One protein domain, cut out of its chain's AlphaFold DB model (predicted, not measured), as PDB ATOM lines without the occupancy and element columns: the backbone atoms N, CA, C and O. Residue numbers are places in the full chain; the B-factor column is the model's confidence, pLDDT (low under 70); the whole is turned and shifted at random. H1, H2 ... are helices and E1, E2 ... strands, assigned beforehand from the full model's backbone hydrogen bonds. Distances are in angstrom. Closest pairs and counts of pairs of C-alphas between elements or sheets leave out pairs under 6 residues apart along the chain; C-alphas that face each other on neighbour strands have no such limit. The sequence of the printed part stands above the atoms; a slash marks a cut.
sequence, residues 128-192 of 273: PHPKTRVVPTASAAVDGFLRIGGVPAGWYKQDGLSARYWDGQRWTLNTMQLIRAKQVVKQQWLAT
ATOM      1  N   PRO A 128      -8.412  58.774  -7.004       90.56
ATOM      2  CA  PRO A 128      -8.753  58.288  -5.677       90.56
ATOM      3  C   PRO A 128      -7.852  58.862  -4.581       90.56
ATOM      4  O   PRO A 128      -6.680  59.171  -4.779       90.56
ATOM      5  N   HIS A 129      -8.381  58.926  -3.359       87.00
ATOM      6  CA  HIS A 129      -7.621  59.375  -2.194       87.00
ATOM      7  C   HIS A 129      -6.838  58.230  -1.523       87.00
ATOM      8  O   HIS A 129      -7.314  57.096  -1.488       87.00
ATOM      9  N   PRO A 130      -5.701  58.504  -0.849       83.38
ATOM     10  CA  PRO A 130      -4.916  57.471  -0.162       83.38
ATOM     11  C   PRO A 130      -5.727  56.627   0.836       83.38
ATOM     12  O   PRO A 130      -5.531  55.420   0.936       83.38
ATOM     13  N   LYS A 131      -6.704  57.236   1.523       84.50
ATOM     14  CA  LYS A 131      -7.586  56.557   2.490       84.50
ATOM     15  C   LYS A 131      -8.495  55.478   1.883       84.50
ATOM     16  O   LYS A 131      -8.985  54.622   2.616       84.50
ATOM     17  N   THR A 132      -8.748  55.515   0.573       89.38
ATOM     18  CA  THR A 132      -9.571  54.506  -0.113       89.38
ATOM     19  C   THR A 132      -8.736  53.357  -0.673       89.38
ATOM     20  O   THR A 132      -9.308  52.361  -1.118       89.38
ATOM     21  N   ARG A 133      -7.399  53.442  -0.605       91.62
ATOM     22  CA  ARG A 133      -6.494  52.394  -1.085       91.62
ATOM     23  C   ARG A 133      -6.684  51.105  -0.288       91.62
ATOM     24  O   ARG A 133      -6.803  51.110   0.938       91.62
ATOM     25  N   VAL A 134      -6.698  49.981  -0.991       90.81
ATOM     26  CA  VAL A 134      -6.676  48.648  -0.399       90.81
ATOM     27  C   VAL A 134      -5.223  48.325  -0.075       90.81
ATOM     28  O   VAL A 134      -4.406  48.126  -0.966       90.81
ATOM     29  N   VAL A 135      -4.905  48.319   1.214       85.06
ATOM     30  CA  VAL A 135      -3.575  48.052   1.776       85.06
ATOM     31  C   VAL A 135      -3.727  47.236   3.061       85.06
ATOM     32  O   VAL A 135      -4.797  47.281   3.678       85.06
ATOM     33  N   PRO A 136      -2.689  46.494   3.490       78.31
ATOM     34  CA  PRO A 136      -2.744  45.733   4.737       78.31
ATOM     35  C   PRO A 136      -2.814  46.641   5.975       78.31
ATOM     36  O   PRO A 136      -3.439  46.272   6.964       78.31
ATOM     37  N   THR A 137      -2.221  47.839   5.914       73.31
ATOM     38  CA  THR A 137      -2.221  48.827   7.003       73.31
ATOM     39  C   THR A 137      -2.449  50.239   6.466       73.31
ATOM     40  O   THR A 137      -2.044  50.562   5.351       73.31
ATOM     41  N   ALA A 138      -3.050  51.117   7.275       68.75
ATOM     42  CA  ALA A 138      -3.238  52.523   6.902       68.75
ATOM     43  C   ALA A 138      -1.901  53.250   6.645       68.75
ATOM     44  O   ALA A 138      -1.823  54.086   5.747       68.75
ATOM     45  N   SER A 139      -0.838  52.886   7.374       66.06
ATOM     46  CA  SER A 139       0.504  53.447   7.175       66.06
ATOM     47  C   SER A 139       1.051  53.174   5.774       66.06
ATOM     48  O   SER A 139       1.616  54.074   5.163       66.06
ATOM     49  N   ALA A 140       0.805  51.986   5.212       69.81
ATOM     50  CA  ALA A 140       1.269  51.627   3.872       69.81
ATOM     51  C   ALA A 140       0.583  52.436   2.752       69.81
ATOM     52  O   ALA A 140       1.158  52.628   1.680       69.81
ATOM     53  N   ALA A 141      -0.646  52.921   2.971       73.50
ATOM     54  CA  ALA A 141      -1.295  53.831   2.024       73.50
ATOM     55  C   ALA A 141      -0.643  55.219   2.028       73.50
ATOM     56  O   ALA A 141      -0.451  55.802   0.963       73.50
ATOM     57  N   VAL A 142      -0.306  55.730   3.213       72.81
ATOM     58  CA  VAL A 142       0.304  57.056   3.382       72.81
ATOM     59  C   VAL A 142       1.755  57.061   2.902       72.81
ATOM     60  O   VAL A 142       2.143  57.971   2.176       72.81
ATOM     61  N   ASP A 143       2.531  56.029   3.232       67.69
ATOM     62  CA  ASP A 143       3.935  55.907   2.824       67.69
ATOM     63  C   ASP A 143       4.092  55.920   1.295       67.69
ATOM     64  O   ASP A 143       4.870  56.696   0.744       67.69
ATOM     65  N   GLY A 144       3.259  55.150   0.582       67.31
ATOM     66  CA  GLY A 144       3.260  55.145  -0.883       67.31
ATOM     67  C   GLY A 144       2.939  56.509  -1.503       67.31
ATOM     68  O   GLY A 144       3.532  56.871  -2.517       67.31
ATOM     69  N   PHE A 145       2.038  57.278  -0.886       73.38
ATOM     70  CA  PHE A 145       1.691  58.627  -1.336       73.38
ATOM     71  C   PHE A 145       2.851  59.614  -1.128       73.38
ATOM     72  O   PHE A 145       3.201  60.354  -2.047       73.38
ATOM     73  N   LEU A 146       3.487  59.587   0.048       74.31
ATOM     74  CA  LEU A 146       4.602  60.479   0.386       74.31
ATOM     75  C   LEU A 146       5.865  60.189  -0.438       74.31
ATOM     76  O   LEU A 146       6.578  61.121  -0.797       74.31
ATOM     77  N   ARG A 147       6.135  58.918  -0.769       66.75
ATOM     78  CA  ARG A 147       7.320  58.525  -1.552       66.75
ATOM     79  C   ARG A 147       7.264  58.950  -3.018       66.75
ATOM     80  O   ARG A 147       8.307  59.233  -3.595       66.75
ATOM     81  N   ILE A 148       6.082  58.896  -3.631       67.00
ATOM     82  CA  ILE A 148       5.911  59.040  -5.090       67.00
ATOM     83  C   ILE A 148       5.376  60.434  -5.459       67.00
ATOM     84  O   ILE A 148       5.450  60.831  -6.616       67.00
ATOM     85  N   GLY A 149       4.879  61.209  -4.486       66.06
ATOM     86  CA  GLY A 149       4.373  62.560  -4.740       66.06
ATOM     87  C   GLY A 149       3.081  62.567  -5.562       66.06
ATOM     88  O   GLY A 149       2.840  63.488  -6.335       66.06
ATOM     89  N   GLY A 150       2.252  61.531  -5.418       80.25
ATOM     90  CA  GLY A 150       1.029  61.349  -6.195       80.25
ATOM     91  C   GLY A 150       0.220  60.144  -5.727       80.25
ATOM     92  O   GLY A 150       0.615  59.433  -4.803       80.25
ATOM     93  N   VAL A 151      -0.936  59.916  -6.353       86.06
ATOM     94  CA  VAL A 151      -1.798  58.767  -6.043       86.06
ATOM     95  C   VAL A 151      -1.154  57.494  -6.615       86.06
ATOM     96  O   VAL A 151      -1.088  57.354  -7.837       86.06
ATOM     97  N   PRO A 152      -0.661  56.565  -5.774       86.44
ATOM     98  CA  PRO A 152       0.080  55.406  -6.257       86.44
ATOM     99  C   PRO A 152      -0.832  54.417  -6.987       86.44
ATOM    100  O   PRO A 152      -1.978  54.209  -6.593       86.44
ATOM    101  N   ALA A 153      -0.307  53.727  -7.997       89.69
ATOM    102  CA  ALA A 153      -1.034  52.641  -8.643       89.69
ATOM    103  C   ALA A 153      -1.452  51.554  -7.624       89.69
ATOM    104  O   ALA A 153      -0.748  51.274  -6.638       89.69
ATOM    105  N   GLY A 154      -2.617  50.942  -7.834       91.88
ATOM    106  CA  GLY A 154      -3.118  49.874  -6.973       91.88
ATOM    107  C   GLY A 154      -4.636  49.747  -6.926       91.88
ATOM    108  O   GLY A 154      -5.370  50.387  -7.670       91.88
ATOM    109  N   TRP A 155      -5.105  48.896  -6.016       94.44
ATOM    110  CA  TRP A 155      -6.528  48.656  -5.781       94.44
ATOM    111  C   TRP A 155      -7.114  49.702  -4.834       94.44
ATOM    112  O   TRP A 155      -6.555  49.953  -3.764       94.44
ATOM    113  N   TYR A 156      -8.268  50.263  -5.185       94.50
ATOM    114  CA  TYR A 156      -8.995  51.250  -4.391       94.50
ATOM    115  C   TYR A 156     -10.452  50.832  -4.211       94.50
ATOM    116  O   TYR A 156     -11.054  50.248  -5.108       94.50
ATOM    117  N   LYS A 157     -11.021  51.114  -3.036       94.31
ATOM    118  CA  LYS A 157     -12.433  50.852  -2.729       94.31
ATOM    119  C   LYS A 157     -13.325  51.730  -3.605       94.31
ATOM    120  O   LYS A 157     -13.091  52.936  -3.660       94.31
ATOM    121  N   GLN A 158     -14.336  51.120  -4.217       88.50
ATOM    122  CA  GLN A 158     -15.349  51.817  -5.005       88.50
ATOM    123  C   GLN A 158     -16.645  51.933  -4.181       88.50
ATOM    124  O   GLN A 158     -16.832  52.944  -3.514       88.50
ATOM    125  N   ASP A 159     -17.436  50.857  -4.071       83.56
ATOM    126  CA  ASP A 159     -18.800  50.916  -3.499       83.56
ATOM    127  C   ASP A 159     -18.978  50.017  -2.260       83.56
ATOM    128  O   ASP A 159     -19.986  49.340  -2.075       83.56
ATOM    129  N   GLY A 160     -17.942  49.920  -1.421       82.25
ATOM    130  CA  GLY A 160     -17.932  49.093  -0.200       82.25
ATOM    131  C   GLY A 160     -17.855  47.575  -0.434       82.25
ATOM    132  O   GLY A 160     -17.265  46.865   0.380       82.25
ATOM    133  N   LEU A 161     -18.365  47.082  -1.565       90.31
ATOM    134  CA  LEU A 161     -18.343  45.673  -1.975       90.31
ATOM    135  C   LEU A 161     -17.297  45.376  -3.053       90.31
ATOM    136  O   LEU A 161     -16.841  44.238  -3.180       90.31
ATOM    137  N   SER A 162     -16.882  46.394  -3.802       94.56
ATOM    138  CA  SER A 162     -15.975  46.288  -4.941       94.56
ATOM    139  C   SER A 162     -14.724  47.150  -4.757       94.56
ATOM    140  O   SER A 162     -14.691  48.125  -3.996       94.56
ATOM    141  N   ALA A 163     -13.667  46.758  -5.458       95.81
ATOM    142  CA  ALA A 163     -12.463  47.542  -5.645       95.81
ATOM    143  C   ALA A 163     -12.164  47.669  -7.139       95.81
ATOM    144  O   ALA A 163     -12.361  46.718  -7.896       95.81
ATOM    145  N   ARG A 164     -11.643  48.826  -7.539       95.38
ATOM    146  CA  ARG A 164     -11.196  49.116  -8.901       95.38
ATOM    147  C   ARG A 164      -9.714  49.458  -8.893       95.38
ATOM    148  O   ARG A 164      -9.201  49.993  -7.906       95.38
ATOM    149  N   TYR A 165      -9.017  49.107  -9.965       94.88
ATOM    150  CA  TYR A 165      -7.592  49.379 -10.091       94.88
ATOM    151  C   TYR A 165      -7.336  50.766 -10.693       94.88
ATOM    152  O   TYR A 165      -7.934  51.136 -11.708       94.88
ATOM    153  N   TRP A 166      -6.436  51.509 -10.055       94.31
ATOM    154  CA  TRP A 166      -5.878  52.786 -10.494       94.31
ATOM    155  C   TRP A 166      -4.466  52.546 -11.027       94.31
ATOM    156  O   TRP A 166      -3.651  51.942 -10.325       94.31
ATOM    157  N   ASP A 167      -4.167  53.010 -12.239       92.25
ATOM    158  CA  ASP A 167      -2.860  52.790 -12.881       92.25
ATOM    159  C   ASP A 167      -1.803  53.858 -12.533       92.25
ATOM    160  O   ASP A 167      -0.635  53.714 -12.884       92.25
ATOM    161  N   GLY A 168      -2.192  54.902 -11.795       89.62
ATOM    162  CA  GLY A 168      -1.349  56.057 -11.475       89.62
ATOM    163  C   GLY A 168      -1.805  57.348 -12.161       89.62
ATOM    164  O   GLY A 168      -1.488  58.425 -11.664       89.62
ATOM    165  N   GLN A 169      -2.574  57.251 -13.247       91.19
ATOM    166  CA  GLN A 169      -3.075  58.388 -14.028       91.19
ATOM    167  C   GLN A 169      -4.597  58.356 -14.201       91.19
ATOM    168  O   GLN A 169      -5.239  59.404 -14.175       91.19
ATOM    169  N   ARG A 170      -5.177  57.164 -14.365       93.50
ATOM    170  CA  ARG A 170      -6.607  56.947 -14.589       93.50
ATOM    171  C   ARG A 170      -7.098  55.658 -13.933       93.50
ATOM    172  O   ARG A 170      -6.353  54.717 -13.641       93.50
ATOM    173  N   TRP A 171      -8.400  55.607 -13.705       94.50
ATOM    174  CA  TRP A 171      -9.107  54.382 -13.388       94.50
ATOM    175  C   TRP A 171      -9.042  53.429 -14.571       94.50
ATOM    176  O   TRP A 171      -9.057  53.864 -15.721       94.50
ATOM    177  N   THR A 172      -9.011  52.133 -14.271       93.12
ATOM    178  CA  THR A 172      -9.066  51.046 -15.256       93.12
ATOM    179  C   THR A 172     -10.417  50.323 -15.193       93.12
ATOM    180  O   THR A 172     -11.174  50.472 -14.227       93.12
ATOM    181  N   LEU A 173     -10.723  49.492 -16.193       89.75
ATOM    182  CA  LEU A 173     -11.895  48.602 -16.166       89.75
ATOM    183  C   LEU A 173     -11.723  47.400 -15.225       89.75
ATOM    184  O   LEU A 173     -12.684  46.690 -14.939       89.75
ATOM    185  N   ASN A 174     -10.513  47.193 -14.698       92.44
ATOM    186  CA  ASN A 174     -10.230  46.095 -13.791       92.44
ATOM    187  C   ASN A 174     -10.928  46.338 -12.452       92.44
ATOM    188  O   ASN A 174     -10.503  47.166 -11.639       92.44
ATOM    189  N   THR A 175     -11.992  45.579 -12.222       92.75
ATOM    190  CA  THR A 175     -12.746  45.563 -10.972       92.75
ATOM    191  C   THR A 175     -12.705  44.174 -10.351       92.75
ATOM    192  O   THR A 175     -12.543  43.161 -11.028       92.75
ATOM    193  N   MET A 176     -12.816  44.113  -9.029       94.25
ATOM    194  CA  MET A 176     -12.957  42.856  -8.303       94.25
ATOM    195  C   MET A 176     -13.729  43.056  -7.004       94.25
ATOM    196  O   MET A 176     -13.858  44.171  -6.502       94.25
ATOM    197  N   GLN A 177     -14.203  41.960  -6.414       95.69
ATOM    198  CA  GLN A 177     -14.786  41.995  -5.075       95.69
ATOM    199  C   GLN A 177     -13.757  42.480  -4.050       95.69
ATOM    200  O   GLN A 177     -12.599  42.054  -4.058       95.69
ATOM    201  N   LEU A 178     -14.183  43.329  -3.117       92.56
ATOM    202  CA  LEU A 178     -13.299  43.939  -2.124       92.56
ATOM    203  C   LEU A 178     -12.594  42.888  -1.254       92.56
ATOM    204  O   LEU A 178     -11.435  43.067  -0.880       92.56
ATOM    205  N   ILE A 179     -13.273  41.783  -0.940       91.94
ATOM    206  CA  ILE A 179     -12.691  40.662  -0.188       91.94
ATOM    207  C   ILE A 179     -11.505  40.071  -0.959       91.94
ATOM    208  O   ILE A 179     -10.423  39.905  -0.393       91.94
ATOM    209  N   ARG A 180     -11.676  39.847  -2.266       93.81
ATOM    210  CA  ARG A 180     -10.618  39.358  -3.152       93.81
ATOM    211  C   ARG A 180      -9.479  40.366  -3.276       93.81
ATOM    212  O   ARG A 180      -8.324  39.975  -3.156       93.81
ATOM    213  N   ALA A 181      -9.778  41.658  -3.412       93.06
ATOM    214  CA  ALA A 181      -8.754  42.705  -3.456       93.06
ATOM    215  C   ALA A 181      -7.882  42.710  -2.200       93.06
ATOM    216  O   ALA A 181      -6.658  42.754  -2.293       93.06
ATOM    217  N   LYS A 182      -8.497  42.600  -1.017       91.56
ATOM    218  CA  LYS A 182      -7.763  42.497   0.252       91.56
ATOM    219  C   LYS A 182      -6.855  41.268   0.284       91.56
ATOM    220  O   LYS A 182      -5.728  41.371   0.759       91.56
ATOM    221  N   GLN A 183      -7.321  40.124  -0.218       90.44
ATOM    222  CA  GLN A 183      -6.520  38.901  -0.295       90.44
ATOM    223  C   GLN A 183      -5.345  39.046  -1.266       90.44
ATOM    224  O   GLN A 183      -4.220  38.742  -0.878       90.44
ATOM    225  N   VAL A 184      -5.580  39.561  -2.477       89.81
ATOM    226  CA  VAL A 184      -4.542  39.783  -3.497       89.81
ATOM    227  C   VAL A 184      -3.479  40.742  -2.977       89.81
ATOM    228  O   VAL A 184      -2.298  40.418  -3.012       89.81
ATOM    229  N   VAL A 185      -3.885  41.886  -2.425       88.44
ATOM    230  CA  VAL A 185      -2.943  42.865  -1.868       88.44
ATOM    231  C   VAL A 185      -2.166  42.275  -0.691       88.44
ATOM    232  O   VAL A 185      -0.962  42.493  -0.585       88.44
ATOM    233  N   LYS A 186      -2.815  41.494   0.182       84.38
ATOM    234  CA  LYS A 186      -2.129  40.805   1.285       84.38
ATOM    235  C   LYS A 186      -1.098  39.804   0.763       84.38
ATOM    236  O   LYS A 186       0.021  39.788   1.260       84.38
ATOM    237  N   GLN A 187      -1.452  38.987  -0.226       83.19
ATOM    238  CA  GLN A 187      -0.534  38.024  -0.837       83.19
ATOM    239  C   GLN A 187       0.631  38.727  -1.533       83.19
ATOM    240  O   GLN A 187       1.772  38.356  -1.299       83.19
ATOM    241  N   GLN A 188       0.365  39.781  -2.306       80.50
ATOM    242  CA  GLN A 188       1.400  40.607  -2.932       80.50
ATOM    243  C   GLN A 188       2.340  41.207  -1.888       80.50
ATOM    244  O   GLN A 188       3.550  41.173  -2.064       80.50
ATOM    245  N   TRP A 189       1.804  41.708  -0.777       71.31
ATOM    246  CA  TRP A 189       2.608  42.271   0.301       71.31
ATOM    247  C   TRP A 189       3.487  41.219   0.996       71.31
ATOM    248  O   TRP A 189       4.634  41.504   1.320       71.31
ATOM    249  N   LEU A 190       2.987  39.991   1.165       69.19
ATOM    250  CA  LEU A 190       3.758  38.867   1.712       69.19
ATOM    251  C   LEU A 190       4.790  38.305   0.722       69.19
ATOM    252  O   LEU A 190       5.825  37.804   1.151       69.19
ATOM    253  N   ALA A 191       4.494  38.357  -0.579       66.12
ATOM    254  CA  ALA A 191       5.338  37.836  -1.653       66.12
ATOM    255  C   ALA A 191       6.366  38.855  -2.160       66.12
ATOM    256  O   ALA A 191       7.340  38.475  -2.805       66.12
ATOM    257  N   THR A 192       6.167  40.146  -1.879       57.03
ATOM    258  CA  THR A 192       7.171  41.173  -2.150       57.03
ATOM    259  C   THR A 192       8.382  40.868  -1.261       57.03
ATOM    260  O   THR A 192       8.220  40.892  -0.038       57.03
TER     261      THR A 192
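This is residues 128 to 192 of the 273 residues of the protein "NINE protein" of Arthrobacter silviterrae (UniProt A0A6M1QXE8). A small sheet of three strands, E1 to E3, is covered on one face by one helix, H2, which lies over E1 and E2, while a second helix, H1, stands off to the side, clear of H2. The stretch before H1 passes between the two helices with residues 133 to 136. The printed part has 65 residues, with two named helices and three named strands in the order H1, E1, E2, E3, H2; the sheet's order is E1, E2, E3, antiparallel throughout, and the class is mixed, helices and strands. The whole is compact, with a radius of gyration of the C-alphas of 11.0 A and spans of 28 by 26 by 18 A.

The printed part begins at Pro 128, and residues 128 to 137 hold no named element. H1 is residues 138 to 148, 16.4 A long from first to last C-alpha, and begins at C-alpha 138 at (-3.238, 52.523, 6.902). E1 is residues 154 to 157, 10.3 A long. E2 is residues 162 to 166, 13.2 A long. E3 is residues 171 to 177, 16.0 A long, and begins at C-alpha 171 at (-9.107, 54.382, -13.388). H2 is residues 178 to 191, 19.6 A long, and ends at C-alpha 191 at (5.338, 37.836, -1.653).

E1, E2 and E3 form a meander, each strand the antiparallel neighbour of the one before. E1 and E2 are a hairpin with 144 degrees between their directions; N 154 and O 166 are 2.9 A apart and N 166 and O 154 2.8 A, within hydrogen-bond range. E2 and E3 are a hairpin at 150 degrees, with N 163 and O 176 2.8 A apart, within hydrogen-bond range. E1 and E3 are the edge strands. H2 is on the sheet at a height over the sheet of 11.0 A, over E1 and E2, which makes two layers, a helix on one face of a sheet. It runs along the strands, but only just, at 28 degrees to E1 on the local plane. The closest C-alphas of E1 and H2 are those of Trp 155 and Ala 181, 6.8 A apart; those of E2 and H2 are Ser 162 and Leu 178, 4.5 A. H1 is not on the sheet, and it is apart from E2, E3 and H2. In H1 and H2 every O i to N i+4 pair is within hydrogen-bond range.

The two C-alphas farthest apart are those of Arg 147 and Leu 161, 28.7 A. The printed part has no cut, and the links H1 to E1, E1 to E2, E2 to E3 and E3 to H2 are tight. The mean pLDDT of the printed part is 84.4; residues 138 to 140, 143 to 144, 147 to 149 and 190 to 192 are under 70.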